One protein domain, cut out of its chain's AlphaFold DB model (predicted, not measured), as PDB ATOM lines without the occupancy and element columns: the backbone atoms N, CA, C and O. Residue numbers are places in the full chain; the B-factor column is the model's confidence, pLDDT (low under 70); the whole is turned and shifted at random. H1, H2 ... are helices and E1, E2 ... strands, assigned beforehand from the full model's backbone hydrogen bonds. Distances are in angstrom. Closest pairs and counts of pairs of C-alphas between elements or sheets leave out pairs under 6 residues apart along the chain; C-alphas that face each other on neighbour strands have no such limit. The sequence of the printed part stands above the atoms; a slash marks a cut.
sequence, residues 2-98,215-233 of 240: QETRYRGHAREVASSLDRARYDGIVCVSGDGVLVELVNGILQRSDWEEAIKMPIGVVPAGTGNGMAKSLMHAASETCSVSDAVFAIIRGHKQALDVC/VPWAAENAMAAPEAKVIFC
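AT A GLANCE: This is residues 2 to 98 and 215 to 233 of the 240 residues of the protein "DAGKc domain-containing protein" of Triticum turgidum subsp. durum (UniProt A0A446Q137). A small sheet of two parallel strands, E1 beside E2, makes the middle of a rounded body, with H2 over one face of it and H5 over the other, chiefly over E2, while H4 packs on E2 at the sheet's edge. H1 packs side by side on H2, H3 forms a corner at the last residues of H2, and the short strand E3 packs on H4. The printed part has 116 residues, with five named helices and three named strands in the order H1, E1, H2, H3, E2, H4, H5, E3. The class is mixed, helices and strands, with 55 residues, under half, in named elements. It is compact, with a radius of gyration of the C-alphas of 13.8 A and spans of 35 by 32 by 27 A.

IN THESE COORDINATES: E1 is residues 25 to 29, 12.4 A long, beginning at C-alpha 25 (-46.100, 91.050, 10.673). E2 is residues 55 to 59, 13.0 A long. H2, residues 31 to 42, is the longest helix at 16.8 A. H5 is residues 80 to 89, 14.3 A, and H4 is residues 65 to 73, 12.2 A. H1 is residues 9 to 15, beginning at C-alpha 9 (-45.470, 105.631, 13.230), and H3 is residues 47 to 50. E3, residues 217 to 219, ends at C-alpha 219 (-35.687, 92.647, 30.001).

HOW THE PARTS SIT: E1 and E2 are parallel at 19 degrees, with N 27 and O 56 at 2.8 A and N 58 and O 27 at 2.8 A, within hydrogen-bond range. E1, H2, H3 and E2 form a strand-helix-strand unit, two parallel neighbour strands with helices between, and its crossover is right-handed. The closest C-alphas of E1 and H2, Cys 27 and Leu 34, are at 6.5 A. Those of E2 and H5 are Val 58 and Ala 83, at 5.5 A, and those of E2 and H4 are Val 57 and Ala 67, at 5.8 A. H4 and H5 are close but not clearly touching, with the C-alphas of Met 71 and Ala 83 closest at 7.1 A. H2 is the hub, touching three helices. H1 and H2 touch at a shallow tilt of 29 degrees, the same way, the C-alphas of Arg 11 and Gly 40 closest at 4.1 A. H2 and H3 touch only at the corner, Ile 41 and Trp 47 having the closest C-alphas, at 5.8 A. H2, with residue 31 alone, and H4 only just touch, only at their ends, with 3 pairs of C-alphas within 8 A, the closest those of Asp 31 and Met 66 at 6.2 A. The closest C-alphas of H4 and E3 are Gly 65 and Ala 219, at 3.8 A. E3 pairs with no named strand, but its residues pair antiparallel with residues 222 to 223. In H1, H2, H4 and H5 every O i to N i+4 pair is within hydrogen-bond range; H3 is too short for such a pair.

THE WHOLE: The two C-alphas farthest apart, Ala 20 and Asn 221, are at 38.2 A. Residues 99 to 214 are not printed, and C-alphas 98 and 215 are 11.0 A apart across the cut. Of the links that are printed whole, none is long. Residues 220 to 233 hold no named element. The mean pLDDT of the printed part is 89.1, and residues 230 to 233 are under 70.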
ATOM      1  N   GLN A   2     -41.351  97.934   5.804       90.38
ATOM      2  CA  GLN A   2     -41.784  99.277   6.196       90.38
ATOM      3  C   GLN A   2     -40.857  99.782   7.303       90.38
ATOM      4  O   GLN A   2     -40.683  99.100   8.308       90.38
ATOM      5  N   GLU A   3     -40.268 100.961   7.117       94.19
ATOM      6  CA  GLU A   3     -39.400 101.591   8.113       94.19
ATOM      7  C   GLU A   3     -40.188 102.631   8.918       94.19
ATOM      8  O   GLU A   3     -40.877 103.492   8.355       94.19
ATOM      9  N   THR A   4     -40.104 102.546  10.246       95.25
ATOM     10  CA  THR A   4     -40.725 103.510  11.157       95.25
ATOM     11  C   THR A   4     -39.767 104.679  11.403       95.25
ATOM     12  O   THR A   4     -38.558 104.494  11.454       95.25
ATOM     13  N   ARG A   5     -40.284 105.913  11.497       93.94
ATOM     14  CA  ARG A   5     -39.450 107.135  11.446       93.94
ATOM     15  C   ARG A   5     -39.571 108.008  12.689       93.94
ATOM     16  O   ARG A   5     -38.697 108.820  12.961       93.94
ATOM     17  N   TYR A   6     -40.665 107.861  13.425       93.25
ATOM     18  CA  TYR A   6     -40.973 108.634  14.618       93.25
ATOM     19  C   TYR A   6     -41.863 107.809  15.547       93.25
ATOM     20  O   TYR A   6     -42.432 106.788  15.149       93.25
ATOM     21  N   ARG A   7     -41.981 108.267  16.793       91.25
ATOM     22  CA  ARG A   7     -42.847 107.667  17.810       91.25
ATOM     23  C   ARG A   7     -44.307 107.694  17.355       91.25
ATOM     24  O   ARG A   7     -44.825 108.763  17.057       91.25
ATOM     25  N   GLY A   8     -44.970 106.546  17.364       94.06
ATOM     26  CA  GLY A   8     -46.348 106.382  16.902       94.06
ATOM     27  C   GLY A   8     -46.471 105.980  15.432       94.06
ATOM     28  O   GLY A   8     -47.558 105.583  15.017       94.06
ATOM     29  N   HIS A   9     -45.389 106.002  14.645       95.88
ATOM     30  CA  HIS A   9     -45.470 105.631  13.230       95.88
ATOM     31  C   HIS A   9     -45.850 104.148  13.051       95.88
ATOM     32  O   HIS A   9     -46.588 103.818  12.128       95.88
ATOM     33  N   ALA A  10     -45.420 103.247  13.948       96.00
ATOM     34  CA  ALA A  10     -45.809 101.835  13.862       96.00
ATOM     35  C   ALA A  10     -47.312 101.642  14.113       96.00
ATOM     36  O   ALA A  10     -47.954 100.831  13.449       96.00
ATOM     37  N   ARG A  11     -47.883 102.434  15.031       95.75
ATOM     38  CA  ARG A  11     -49.323 102.459  15.316       95.75
ATOM     39  C   ARG A  11     -50.123 102.928  14.105       95.75
ATOM     40  O   ARG A  11     -51.119 102.298  13.761       95.75
ATOM     41  N   GLU A  12     -49.688 104.007  13.460       95.25
ATOM     42  CA  GLU A  12     -50.332 104.536  12.251       95.25
ATOM     43  C   GLU A  12     -50.315 103.499  11.123       95.25
ATOM     44  O   GLU A  12     -51.373 103.147  10.600       95.25
ATOM     45  N   VAL A  13     -49.145 102.916  10.836       94.44
ATOM     46  CA  VAL A  13     -48.988 101.854   9.829       94.44
ATOM     47  C   VAL A  13     -49.909 100.670  10.123       94.44
ATOM     48  O   VAL A  13     -50.608 100.203   9.226       94.44
ATOM     49  N   ALA A  14     -49.935 100.197  11.370       94.25
ATOM     50  CA  ALA A  14     -50.767  99.071  11.780       94.25
ATOM     51  C   ALA A  14     -52.265  99.370  11.639       94.25
ATOM     52  O   ALA A  14     -53.028  98.522  11.177       94.25
ATOM     53  N   SER A  15     -52.681 100.593  11.980       93.12
ATOM     54  CA  SER A  15     -54.079 101.014  11.876       93.12
ATOM     55  C   SER A  15     -54.580 101.033  10.429       93.12
ATOM     56  O   SER A  15     -55.724 100.665  10.181       93.12
ATOM     57  N   SER A  16     -53.718 101.346   9.457       90.81
ATOM     58  CA  SER A  16     -54.070 101.408   8.031       90.81
ATOM     59  C   SER A  16     -53.658 100.177   7.214       90.81
ATOM     60  O   SER A  16     -53.789 100.185   5.992       90.81
ATOM     61  N   LEU A  17     -53.117  99.133   7.846       89.38
ATOM     62  CA  LEU A  17     -52.562  97.983   7.133       89.38
ATOM     63  C   LEU A  17     -53.647  97.202   6.369       89.38
ATOM     64  O   LEU A  17     -54.687  96.849   6.931       89.38
ATOM     65  N   ASP A  18     -53.391  96.900   5.096       88.38
ATOM     66  CA  ASP A  18     -54.244  96.025   4.290       88.38
ATOM     67  C   ASP A  18     -53.900  94.557   4.568       88.38
ATOM     68  O   ASP A  18     -52.851  94.053   4.163       88.38
ATOM     69  N   ARG A  19     -54.797  93.871   5.272       85.69
ATOM     70  CA  ARG A  19     -54.606  92.486   5.711       85.69
ATOM     71  C   ARG A  19     -54.641  91.478   4.573       85.69
ATOM     72  O   ARG A  19     -54.040  90.422   4.704       85.69
ATOM     73  N   ALA A  20     -55.294  91.793   3.455       87.12
ATOM     74  CA  ALA A  20     -55.355  90.879   2.315       87.12
ATOM     75  C   ALA A  20     -53.985  90.688   1.639       87.12
ATOM     76  O   ALA A  20     -53.816  89.781   0.831       87.12
ATOM     77  N   ARG A  21     -53.007  91.549   1.954       91.75
ATOM     78  CA  ARG A  21     -51.669  91.535   1.354       91.75
ATOM     79  C   ARG A  21     -50.618  90.794   2.173       91.75
ATOM     80  O   ARG A  21     -49.532  90.565   1.647       91.75
ATOM     81  N   TYR A  22     -50.890  90.490   3.443       91.38
ATOM     82  CA  TYR A  22     -49.877  89.995   4.373       91.38
ATOM     83  C   TYR A  22     -50.413  88.850   5.229       91.38
ATOM     84  O   TYR A  22     -51.451  88.979   5.870       91.38
ATOM     85  N   ASP A  23     -49.642  87.769   5.313       91.00
ATOM     86  CA  ASP A  23     -49.952  86.621   6.175       91.00
ATOM     87  C   ASP A  23     -49.473  86.805   7.626       91.00
ATOM     88  O   ASP A  23     -49.791  85.996   8.498       91.00
ATOM     89  N   GLY A  24     -48.676  87.844   7.894       92.38
ATOM     90  CA  GLY A  24     -48.068  88.111   9.193       92.38
ATOM     91  C   GLY A  24     -47.272  89.417   9.223       92.38
ATOM     92  O   GLY A  24     -46.925  89.980   8.182       92.38
ATOM     93  N   ILE A  25     -46.956  89.883  10.428       94.88
ATOM     94  CA  ILE A  25     -46.100  91.050  10.673       94.88
ATOM     95  C   ILE A  25     -44.855  90.592  11.426       94.88
ATOM     96  O   ILE A  25     -44.954  89.817  12.368       94.88
ATOM     97  N   VAL A  26     -43.683  91.111  11.067       95.69
ATOM     98  CA  VAL A  26     -42.457  90.922  11.855       95.69
ATOM     99  C   VAL A  26     -41.962  92.276  12.353       95.69
ATOM    100  O   VAL A  26     -41.643  93.159  11.558       95.69
ATOM    101  N   CYS A  27     -41.898  92.435  13.673       94.94
ATOM    102  CA  CYS A  27     -41.320  93.594  14.341       94.94
ATOM    103  C   CYS A  27     -39.832  93.361  14.582       94.94
ATOM    104  O   CYS A  27     -39.467  92.510  15.388       94.94
ATOM    105  N   VAL A  28     -38.978  94.145  13.928       95.62
ATOM    106  CA  VAL A  28     -37.529  94.153  14.176       95.62
ATOM    107  C   VAL A  28     -37.192  95.414  14.965       95.62
ATOM    108  O   VAL A  28     -36.952  96.472  14.387       95.62
ATOM    109  N   SER A  29     -37.296  95.341  16.293       93.00
ATOM    110  CA  SER A  29     -37.083  96.480  17.197       93.00
ATOM    111  C   SER A  29     -37.046  96.014  18.661       93.00
ATOM    112  O   SER A  29     -36.817  94.838  18.926       93.00
ATOM    113  N   GLY A  30     -37.258  96.930  19.608       90.75
ATOM    114  CA  GLY A  30     -37.569  96.605  21.002       90.75
ATOM    115  C   GLY A  30     -39.073  96.575  21.292       90.75
ATOM    116  O   GLY A  30     -39.902  96.820  20.411       90.75
ATOM    117  N   ASP A  31     -39.417  96.353  22.561       90.81
ATOM    118  CA  ASP A  31     -40.794  96.149  23.043       90.81
ATOM    119  C   ASP A  31     -41.752  97.306  22.675       90.81
ATOM    120  O   ASP A  31     -42.929  97.091  22.388       90.81
ATOM    121  N   GLY A  32     -41.250  98.545  22.611       91.75
ATOM    122  CA  GLY A  32     -42.066  99.730  22.320       91.75
ATOM    123  C   GLY A  32     -42.746  99.711  20.944       91.75
ATOM    124  O   GLY A  32     -43.894 100.135  20.826       91.75
ATOM    125  N   VAL A  33     -42.083  99.182  19.909       94.44
ATOM    126  CA  VAL A  33     -42.683  99.085  18.564       94.44
ATOM    127  C   VAL A  33     -43.792  98.040  18.536       94.44
ATOM    128  O   VAL A  33     -44.810  98.257  17.883       94.44
ATOM    129  N   LEU A  34     -43.634  96.939  19.276       94.38
ATOM    130  CA  LEU A  34     -44.690  95.941  19.411       94.38
ATOM    131  C   LEU A  34     -45.928  96.534  20.094       94.38
ATOM    132  O   LEU A  34     -47.046  96.314  19.632       94.38
ATOM    133  N   VAL A  35     -45.739  97.330  21.151       93.75
ATOM    134  CA  VAL A  35     -46.843  98.031  21.826       93.75
ATOM    135  C   VAL A  35     -47.556  98.979  20.861       93.75
ATOM    136  O   VAL A  35     -48.785  98.973  20.796       93.75
ATOM    137  N   GLU A  36     -46.813  99.776  20.087       95.88
ATOM    138  CA  GLU A  36     -47.402 100.657  19.073       95.88
ATOM    139  C   GLU A  36     -48.195  99.869  18.023       95.88
ATOM    140  O   GLU A  36     -49.327 100.245  17.711       95.88
ATOM    141  N   LEU A  37     -47.632  98.763  17.527       95.50
ATOM    142  CA  LEU A  37     -48.279  97.883  16.560       95.50
ATOM    143  C   LEU A  37     -49.616  97.357  17.100       95.50
ATOM    144  O   LEU A  37     -50.649  97.534  16.457       95.50
ATOM    145  N   VAL A  38     -49.610  96.751  18.290       94.94
ATOM    146  CA  VAL A  38     -50.808  96.152  18.901       94.94
ATOM    147  C   VAL A  38     -51.870  97.214  19.178       94.94
ATOM    148  O   VAL A  38     -53.040  97.014  18.852       94.94
ATOM    149  N   ASN A  39     -51.476  98.385  19.684       94.88
ATOM    150  CA  ASN A  39     -52.411  99.495  19.872       94.88
ATOM    151  C   ASN A  39     -53.012  99.975  18.543       94.88
ATOM    152  O   ASN A  39     -54.188 100.327  18.507       94.88
ATOM    153  N   GLY A  40     -52.230  99.998  17.460       94.69
ATOM    154  CA  GLY A  40     -52.721 100.357  16.128       94.69
ATOM    155  C   GLY A  40     -53.703  99.335  15.563       94.69
ATOM    156  O   GLY A  40     -54.721  99.729  15.003       94.69
ATOM    157  N   ILE A  41     -53.452  98.039  15.773       94.19
ATOM    158  CA  ILE A  41     -54.364  96.953  15.384       94.19
ATOM    159  C   ILE A  41     -55.698  97.058  16.138       94.19
ATOM    160  O   ILE A  41     -56.757  97.017  15.516       94.19
ATOM    161  N   LEU A  42     -55.659  97.242  17.461       92.50
ATOM    162  CA  LEU A  42     -56.856  97.268  18.317       92.50
ATOM    163  C   LEU A  42     -57.725  98.530  18.155       92.50
ATOM    164  O   LEU A  42     -58.861  98.578  18.626       92.50
ATOM    165  N   GLN A  43     -57.219  99.549  17.459       90.12
ATOM    166  CA  GLN A  43     -57.982 100.748  17.089       90.12
ATOM    167  C   GLN A  43     -58.811 100.590  15.820       90.12
ATOM    168  O   GLN A  43     -59.619 101.463  15.511       90.12
ATOM    169  N   ARG A  44     -58.605  99.510  15.068       90.94
ATOM    170  CA  ARG A  44     -59.290  99.293  13.800       90.94
ATOM    171  C   ARG A  44     -60.721  98.827  14.017       90.94
ATOM    172  O   ARG A  44     -60.994  98.042  14.918       90.94
ATOM    173  N   SER A  45     -61.613  99.192  13.102       90.31
ATOM    174  CA  SER A  45     -62.983  98.670  13.095       90.31
ATOM    175  C   SER A  45     -63.041  97.148  12.930       90.31
ATOM    176  O   SER A  45     -63.935  96.517  13.478       90.31
ATOM    177  N   ASP A  46     -62.083  96.553  12.211       91.62
ATOM    178  CA  ASP A  46     -61.945  95.106  11.994       91.62
ATOM    179  C   ASP A  46     -60.922  94.449  12.946       91.62
ATOM    180  O   ASP A  46     -60.306  93.439  12.591       91.62
ATOM    181  N   TRP A  47     -60.703  95.024  14.139       91.12
ATOM    182  CA  TRP A  47     -59.661  94.575  15.072       91.12
ATOM    183  C   TRP A  47     -59.743  93.082  15.421       91.12
ATOM    184  O   TRP A  47     -58.696  92.450  15.530       91.12
ATOM    185  N   GLU A  48     -60.949  92.512  15.562       90.19
ATOM    186  CA  GLU A  48     -61.163  91.101  15.945       90.19
ATOM    187  C   GLU A  48     -60.480  90.137  14.984       90.19
ATOM    188  O   GLU A  48     -59.924  89.113  15.374       90.19
ATOM    189  N   GLU A  49     -60.508  90.484  13.705       90.56
ATOM    190  CA  GLU A  49     -59.870  89.705  12.669       90.56
ATOM    191  C   GLU A  49     -58.403  90.140  12.511       90.56
ATOM    192  O   GLU A  49     -57.523  89.305  12.299       90.56
ATOM    193  N   ALA A  50     -58.103  91.434  12.656       91.38
ATOM    194  CA  ALA A  50     -56.749  91.971  12.520       91.38
ATOM    195  C   ALA A  50     -55.768  91.435  13.572       91.38
ATOM    196  O   ALA A  50     -54.626  91.126  13.233       91.38
ATOM    197  N   ILE A  51     -56.216  91.260  14.817       91.19
ATOM    198  CA  ILE A  51     -55.393  90.755  15.923       91.19
ATOM    199  C   ILE A  51     -55.023  89.273  15.770       91.19
ATOM    200  O   ILE A  51     -54.042  88.823  16.352       91.19
ATOM    201  N   LYS A  52     -55.756  88.512  14.944       91.19
ATOM    202  CA  LYS A  52     -55.448  87.102  14.638       91.19
ATOM    203  C   LYS A  52     -54.236  86.947  13.718       91.19
ATOM    204  O   LYS A  52     -53.734  85.834  13.545       91.19
ATOM    205  N   MET A  53     -53.783  88.032  13.089       92.00
ATOM    206  CA  MET A  53     -52.604  87.994  12.240       92.00
ATOM    207  C   MET A  53     -51.352  87.725  13.095       92.00
ATOM    208  O   MET A  53     -51.119  88.442  14.067       92.00
ATOM    209  N   PRO A  54     -50.528  86.720  12.752       93.56
ATOM    210  CA  PRO A  54     -49.318  86.399  13.497       93.56
ATOM    211  C   PRO A  54     -48.344  87.575  13.544       93.56
ATOM    212  O   PRO A  54     -48.068  88.203  12.518       93.56
ATOM    213  N   ILE A  55     -47.782  87.824  14.726       95.06
ATOM    214  CA  ILE A  55     -46.759  88.846  14.946       95.06
ATOM    215  C   ILE A  55     -45.476  88.156  15.414       95.06
ATOM    216  O   ILE A  55     -45.446  87.537  16.474       95.06
ATOM    217  N   GLY A  56     -44.414  88.263  14.620       94.88
ATOM    218  CA  GLY A  56     -43.060  87.863  14.993       94.88
ATOM    219  C   GLY A  56     -42.302  89.024  15.632       94.88
ATOM    220  O   GLY A  56     -42.458  90.172  15.215       94.88
ATOM    221  N   VAL A  57     -41.455  88.736  16.620       94.69
ATOM    222  CA  VAL A  57     -40.628  89.739  17.303       94.69
ATOM    223  C   VAL A  57     -39.163  89.342  17.174       94.69
ATOM    224  O   VAL A  57     -38.769  88.268  17.616       94.69
ATOM    225  N   VAL A  58     -38.356  90.215  16.577       95.12
ATOM    226  CA  VAL A  58     -36.904  90.061  16.461       95.12
ATOM    227  C   VAL A  58     -36.242  91.116  17.350       95.12
ATOM    228  O   VAL A  58     -36.481  92.309  17.128       95.12
ATOM    229  N   PRO A  59     -35.423  90.711  18.339       93.38
ATOM    230  CA  PRO A  59     -34.826  91.631  19.300       93.38
ATOM    231  C   PRO A  59     -33.774  92.510  18.617       93.38
ATOM    232  O   PRO A  59     -32.709  92.035  18.230       93.38
ATOM    233  N   ALA A  60     -34.073  93.796  18.451       91.56
ATOM    234  CA  ALA A  60     -33.152  94.780  17.870       91.56
ATOM    235  C   ALA A  60     -33.184  96.136  18.602       91.56
ATOM    236  O   ALA A  60     -32.659  97.129  18.098       91.56
ATOM    237  N   GLY A  61     -33.835  96.207  19.769       84.56
ATOM    238  CA  GLY A  61     -33.930  97.414  20.588       84.56
ATOM    239  C   GLY A  61     -33.097  97.356  21.867       84.56
ATOM    240  O   GLY A  61     -32.343  96.419  22.105       84.56
ATOM    241  N   THR A  62     -33.258  98.374  22.718       79.38
ATOM    242  CA  THR A  62     -32.620  98.437  24.048       79.38
ATOM    243  C   THR A  62     -33.392  97.685  25.135       79.38
ATOM    244  O   THR A  62     -32.846  97.448  26.206       79.38
ATOM    245  N   GLY A  63     -34.668  97.382  24.887       81.94
ATOM    246  CA  GLY A  63     -35.538  96.586  25.751       81.94
ATOM    247  C   GLY A  63     -36.199  95.517  24.893       81.94
ATOM    248  O   GLY A  63     -36.904  95.862  23.942       81.94
ATOM    249  N   ASN A  64     -35.880  94.257  25.180       89.44
ATOM    250  CA  ASN A  64     -36.322  93.086  24.424       89.44
ATOM    251  C   ASN A  64     -36.938  92.034  25.368       89.44
ATOM    252  O   ASN A  64     -36.758  90.830  25.172       89.44
ATOM    253  N   GLY A  65     -37.626  92.479  26.427       91.38
ATOM    254  CA  GLY A  65     -38.231  91.593  27.428       91.38
ATOM    255  C   GLY A  65     -39.263  90.647  26.814       91.38
ATOM    256  O   GLY A  65     -39.326  89.468  27.170       91.38
ATOM    257  N   MET A  66     -39.997  91.117  25.804       92.12
ATOM    258  CA  MET A  66     -40.985  90.310  25.100       92.12
ATOM    259  C   MET A  66     -40.326  89.211  24.268       92.12
ATOM    260  O   MET A  66     -40.677  88.039  24.396       92.12
ATOM    261  N   ALA A  67     -39.337  89.572  23.445       92.50
ATOM    262  CA  ALA A  67     -38.590  88.598  22.654       92.50
ATOM    263  C   ALA A  67     -37.920  87.566  23.571       92.50
ATOM    264  O   ALA A  67     -38.014  86.366  23.330       92.50
ATOM    265  N   LYS A  68     -37.316  88.014  24.680       92.81
ATOM    266  CA  LYS A  68     -36.724  87.127  25.686       92.81
ATOM    267  C   LYS A  68     -37.749  86.166  26.284       92.81
ATOM    268  O   LYS A  68     -37.450  84.981  26.408       92.81
ATOM    269  N   SER A  69     -38.941  86.655  26.617       92.19
ATOM    270  CA  SER A  69     -40.028  85.847  27.177       92.19
ATOM    271  C   SER A  69     -40.530  84.781  26.206       92.19
ATOM    272  O   SER A  69     -40.688  83.629  26.603       92.19
ATOM    273  N   LEU A  70     -40.729  85.141  24.934       90.75
ATOM    274  CA  LEU A  70     -41.146  84.196  23.894       90.75
ATOM    275  C   LEU A  70     -40.088  83.112  23.657       90.75
ATOM    276  O   LEU A  70     -40.410  81.927  23.641       90.75
ATOM    277  N   MET A  71     -38.817  83.502  23.537       90.38
ATOM    278  CA  MET A  71     -37.721  82.546  23.339       90.38
ATOM    279  C   MET A  71     -37.533  81.645  24.563       90.38
ATOM    280  O   MET A  71     -37.316  80.446  24.417       90.38
ATOM    281  N   HIS A  72     -37.701  82.187  25.772       90.69
ATOM    282  CA  HIS A  72     -37.685  81.400  27.001       90.69
ATOM    283  C   HIS A  72     -38.803  80.349  27.026       90.69
ATOM    284  O   HIS A  72     -38.536  79.193  27.345       90.69
ATOM    285  N   ALA A  73     -40.027  80.714  26.627       87.62
ATOM    286  CA  ALA A  73     -41.137  79.767  26.505       87.62
ATOM    287  C   ALA A  73     -40.864  78.679  25.448       87.62
ATOM    288  O   ALA A  73     -41.252  77.527  25.635       87.62
ATOM    289  N   ALA A  74     -40.142  79.019  24.376       86.25
ATOM    290  CA  ALA A  74     -39.690  78.076  23.353       86.25
ATOM    291  C   ALA A  74     -38.457  77.242  23.764       86.25
ATOM    292  O   ALA A  74     -38.038  76.371  23.006       86.25
ATOM    293  N   SER A  75     -37.882  77.470  24.954       87.88
ATOM    294  CA  SER A  75     -36.605  76.871  25.386       87.88
ATOM    295  C   SER A  75     -35.433  77.174  24.437       87.88
ATOM    296  O   SER A  75     -34.518  76.366  24.289       87.88
ATOM    297  N   GLU A  76     -35.452  78.349  23.805       86.56
ATOM    298  CA  GLU A  76     -34.429  78.822  22.870       86.56
ATOM    299  C   GLU A  76     -33.651  80.027  23.437       86.56
ATOM    300  O   GLU A  76     -34.062  80.709  24.385       86.56
ATOM    301  N   THR A  77     -32.480  80.300  22.861       85.94
ATOM    302  CA  THR A  77     -31.661  81.463  23.207       85.94
ATOM    303  C   THR A  77     -32.245  82.749  22.625       85.94
ATOM    304  O   THR A  77     -32.842  82.768  21.556       85.94
ATOM    305  N   CYS A  78     -32.087  83.867  23.338       83.75
ATOM    306  CA  CYS A  78     -32.548  85.166  22.847       83.75
ATOM    307  C   CYS A  78     -31.468  85.776  21.950       83.75
ATOM    308  O   CYS A  78     -30.645  86.565  22.405       83.75
ATOM    309  N   SER A  79     -31.440  85.353  20.688       90.12
ATOM    310  CA  SER A  79     -30.604  85.948  19.646       90.12
ATOM    311  C   SER A  79     -31.452  86.334  18.436       90.12
ATOM    312  O   SER A  79     -32.552  85.817  18.236       90.12
ATOM    313  N   VAL A  80     -30.935  87.242  17.605       93.00
ATOM    314  CA  VAL A  80     -31.590  87.634  16.345       93.00
ATOM    315  C   VAL A  80     -31.797  86.419  15.439       93.00
ATOM    316  O   VAL A  80     -32.874  86.252  14.874       93.00
ATOM    317  N   SER A  81     -30.784  85.556  15.318       93.31
ATOM    318  CA  SER A  81     -30.839  84.349  14.489       93.31
ATOM    319  C   SER A  81     -31.894  83.360  14.972       93.31
ATOM    320  O   SER A  81     -32.668  82.866  14.156       93.31
ATOM    321  N   ASP A  82     -31.964  83.120  16.282       91.56
ATOM    322  CA  ASP A  82     -32.927  82.176  16.852       91.56
ATOM    323  C   ASP A  82     -34.351  82.718  16.715       91.56
ATOM    324  O   ASP A  82     -35.241  82.002  16.270       91.56
ATOM    325  N   ALA A  83     -34.561  84.016  16.969       92.75
ATOM    326  CA  ALA A  83     -35.863  84.651  16.785       92.75
ATOM    327  C   ALA A  83     -36.344  84.562  15.326       92.75
ATOM    328  O   ALA A  83     -37.497  84.217  15.065       92.75
ATOM    329  N   VAL A  84     -35.461  84.819  14.357       93.94
ATOM    330  CA  VAL A  84     -35.781  84.668  12.929       93.94
ATOM    331  C   VAL A  84     -36.111  83.214  12.594       93.94
ATOM    332  O   VAL A  84     -37.083  82.954  11.887       93.94
ATOM    333  N   PHE A  85     -35.344  82.261  13.117       92.94
ATOM    334  CA  PHE A  85     -35.582  80.844  12.873       92.94
ATOM    335  C   PHE A  85     -36.900  80.356  13.490       92.94
ATOM    336  O   PHE A  85     -37.656  79.645  12.825       92.94
ATOM    337  N   ALA A  86     -37.229  80.798  14.704       91.25
ATOM    338  CA  ALA A  86     -38.504  80.532  15.361       91.25
ATOM    339  C   ALA A  86     -39.689  81.092  14.555       91.25
ATOM    340  O   ALA A  86     -40.690  80.399  14.359       91.25
ATOM    341  N   ILE A  87     -39.556  82.304  14.004       92.69
ATOM    342  CA  ILE A  87     -40.568  82.904  13.121       92.69
ATOM    343  C   ILE A  87     -40.738  82.077  11.840       92.69
ATOM    344  O   ILE A  87     -41.868  81.797  11.446       92.69
ATOM    345  N   ILE A  88     -39.641  81.647  11.208       93.00
ATOM    346  CA  ILE A  88     -39.678  80.817   9.990       93.00
ATOM    347  C   ILE A  88     -40.324  79.453  10.264       93.00
ATOM    348  O   ILE A  88     -41.086  78.963   9.431       93.00
ATOM    349  N   ARG A  89     -40.067  78.849  11.433       91.00
ATOM    350  CA  ARG A  89     -40.737  77.612  11.874       91.00
ATOM    351  C   ARG A  89     -42.251  77.781  12.004       91.00
ATOM    352  O   ARG A  89     -42.979  76.800  11.899       91.00
ATOM    353  N   GLY A  90     -42.729  79.007  12.224       87.19
ATOM    354  CA  GLY A  90     -44.149  79.340  12.174       87.19
ATOM    355  C   GLY A  90     -44.971  78.799  13.343       87.19
ATOM    356  O   GLY A  90     -46.200  78.768  13.251       87.19
ATOM    357  N   HIS A  91     -44.330  78.378  14.438       84.88
ATOM    358  CA  HIS A  91     -45.036  78.040  15.672       84.88
ATOM    359  C   HIS A  91     -45.640  79.313  16.266       84.88
ATOM    360  O   HIS A  91     -44.947  80.302  16.492       84.88
ATOM    361  N   LYS A  92     -46.955  79.290  16.492       85.94
ATOM    362  CA  LYS A  92     -47.719  80.436  16.992       85.94
ATOM    363  C   LYS A  92     -48.169  80.162  18.413       85.94
ATOM    364  O   LYS A  92     -48.534  79.035  18.744       85.94
ATOM    365  N   GLN A  93     -48.196  81.214  19.216       84.12
ATOM    366  CA  GLN A  93     -48.643  81.167  20.596       84.12
ATOM    367  C   GLN A  93     -49.539  82.372  20.869       84.12
ATOM    368  O   GLN A  93     -49.281  83.463  20.356       84.12
ATOM    369  N   ALA A  94     -50.610  82.157  21.632       87.06
ATOM    370  CA  ALA A  94     -51.475  83.243  22.062       87.06
ATOM    371  C   ALA A  94     -50.758  84.075  23.134       87.06
ATOM    372  O   ALA A  94     -49.984  83.548  23.934       87.06
ATOM    373  N   LEU A  95     -51.013  85.379  23.132       87.50
ATOM    374  CA  LEU A  95     -50.468  86.312  24.106       87.50
ATOM    375  C   LEU A  95     -51.596  87.169  24.659       87.50
ATOM    376  O   LEU A  95     -52.388  87.722  23.892       87.50
ATOM    377  N   ASP A  96     -51.606  87.323  25.975       88.00
ATOM    378  CA  ASP A  96     -52.573  88.162  26.662       88.00
ATOM    379  C   ASP A  96     -52.246  89.645  26.478       88.00
ATOM    380  O   ASP A  96     -51.093  90.080  26.573       88.00
ATOM    381  N   VAL A  97     -53.289  90.444  26.271       89.56
ATOM    382  CA  VAL A  97     -53.199  91.901  26.159       89.56
ATOM    383  C   VAL A  97     -53.907  92.527  27.353       89.56
ATOM    384  O   VAL A  97     -55.104  92.344  27.541       89.56
ATOM    385  N   CYS A  98     -53.178  93.307  28.145       89.94
ATOM    386  CA  CYS A  98     -53.738  94.071  29.250       89.94
ATOM    387  C   CYS A  98     -54.401  95.352  28.721       89.94
ATOM    388  O   CYS A  98     -53.765  96.147  28.023       89.94
ATOM    389  N   VAL A 215     -45.813  88.759  30.979       90.75
ATOM    390  CA  VAL A 215     -44.763  87.829  30.549       90.75
ATOM    391  C   VAL A 215     -43.637  87.732  31.584       90.75
ATOM    392  O   VAL A 215     -43.458  88.657  32.380       90.75
ATOM    393  N   PRO A 216     -42.849  86.640  31.586       90.38
ATOM    394  CA  PRO A 216     -41.885  86.390  32.655       90.38
ATOM    395  C   PRO A 216     -40.673  87.325  32.683       90.38
ATOM    396  O   PRO A 216     -40.167  87.644  33.765       90.38
ATOM    397  N   TRP A 217     -40.193  87.773  31.522       92.25
ATOM    398  CA  TRP A 217     -39.004  88.618  31.411       92.25
ATOM    399  C   TRP A 217     -39.384  90.068  31.115       92.25
ATOM    400  O   TRP A 217     -40.003  90.365  30.096       92.25
ATOM    401  N   ALA A 218     -38.951  90.978  31.986       87.38
ATOM    402  CA  ALA A 218     -39.091  92.422  31.798       87.38
ATOM    403  C   ALA A 218     -37.994  92.989  30.879       87.38
ATOM    404  O   ALA A 218     -38.205  93.977  30.184       87.38
ATOM    405  N   ALA A 219     -36.825  92.344  30.865       85.69
ATOM    406  CA  ALA A 219     -35.687  92.647  30.001       85.69
ATOM    407  C   ALA A 219     -34.863  91.371  29.756       85.69
ATOM    408  O   ALA A 219     -35.126  90.335  30.361       85.69
ATOM    409  N   GLU A 220     -33.831  91.429  28.910       84.44
ATOM    410  CA  GLU A 220     -32.990  90.262  28.580       84.44
ATOM    411  C   GLU A 220     -32.306  89.613  29.795       84.44
ATOM    412  O   GLU A 220     -32.050  88.406  29.794       84.44
ATOM    413  N   ASN A 221     -32.028  90.414  30.824       84.94
ATOM    414  CA  ASN A 221     -31.330  90.045  32.053       84.94
ATOM    415  C   ASN A 221     -32.222  90.101  33.308       84.94
ATOM    416  O   ASN A 221     -31.721  89.874  34.407       84.94
ATOM    417  N   ALA A 222     -33.519  90.392  33.170       86.25
ATOM    418  CA  ALA A 222     -34.423  90.596  34.300       86.25
ATOM    419  C   ALA A 222     -35.691  89.744  34.158       86.25
ATOM    420  O   ALA A 222     -36.664  90.147  33.514       86.25
ATOM    421  N   MET A 223     -35.681  88.564  34.780       89.94
ATOM    422  CA  MET A 223     -36.872  87.726  34.937       89.94
ATOM    423  C   MET A 223     -37.659  88.206  36.158       89.94
ATOM    424  O   MET A 223     -37.314  87.884  37.293       89.94
ATOM    425  N   ALA A 224     -38.679  89.026  35.917       87.88
ATOM    426  CA  ALA A 224     -39.439  89.691  36.971       87.88
ATOM    427  C   ALA A 224     -40.631  88.859  37.470       87.88
ATOM    428  O   ALA A 224     -41.031  89.006  38.621       87.88
ATOM    429  N   ALA A 225     -41.183  87.984  36.625       88.25
ATOM    430  CA  ALA A 225     -42.373  87.196  36.935       88.25
ATOM    431  C   ALA A 225     -42.193  85.732  36.488       88.25
ATOM    432  O   ALA A 225     -42.779  85.320  35.495       88.25
ATOM    433  N   PRO A 226     -41.385  84.915  37.185       86.25
ATOM    434  CA  PRO A 226     -41.041  83.557  36.740       86.25
ATOM    435  C   PRO A 226     -42.252  82.625  36.561       86.25
ATOM    436  O   PRO A 226     -42.187  81.673  35.788       86.25
ATOM    437  N   GLU A 227     -43.354  82.897  37.261       84.69
ATOM    438  CA  GLU A 227     -44.596  82.126  37.155       84.69
ATOM    439  C   GLU A 227     -45.521  82.607  36.025       84.69
ATOM    440  O   GLU A 227     -46.459  81.893  35.666       84.69
ATOM    441  N   ALA A 228     -45.259  83.781  35.435       80.69
ATOM    442  CA  ALA A 228     -46.021  84.262  34.292       80.69
ATOM    443  C   ALA A 228     -45.764  83.346  33.093       80.69
ATOM    444  O   ALA A 228     -44.625  83.139  32.664       80.69
ATOM    445  N   LYS A 229     -46.839  82.789  32.541       76.25
ATOM    446  CA  LYS A 229     -46.777  81.910  31.377       76.25
ATOM    447  C   LYS A 229     -47.331  82.651  30.182       76.25
ATOM    448  O   LYS A 229     -48.459  83.124  30.214       76.25
ATOM    449  N   VAL A 230     -46.574  82.648  29.094       64.19
ATOM    450  CA  VAL A 230     -47.177  82.867  27.784       64.19
ATOM    451  C   VAL A 230     -48.037  81.624  27.521       64.19
ATOM    452  O   VAL A 230     -47.549  80.494  27.622       64.19
ATOM    453  N   ILE A 231     -49.331  81.783  27.267       52.44
ATOM    454  CA  ILE A 231     -50.248  80.642  27.196       52.44
ATOM    455  C   ILE A 231     -50.117  79.949  25.826       52.44
ATOM    456  O   ILE A 231     -50.461  80.502  24.784       52.44
ATOM    457  N   PHE A 232     -49.653  78.696  25.806       33.25
ATOM    458  CA  PHE A 232     -49.879  77.785  24.676       33.25
ATOM    459  C   PHE A 232     -51.310  77.242  24.785       33.25
ATOM    460  O   PHE A 232     -51.540  76.266  25.496       33.25
ATOM    461  N   CYS A 233     -52.290  77.850  24.112       25.12
ATOM    462  CA  CYS A 233     -53.606  77.220  23.976       25.12
ATOM    463  C   CYS A 233     -54.126  77.245  22.540       25.12
ATOM    464  O   CYS A 233     -54.182  78.284  21.884       25.12
TER     465      CYS A 233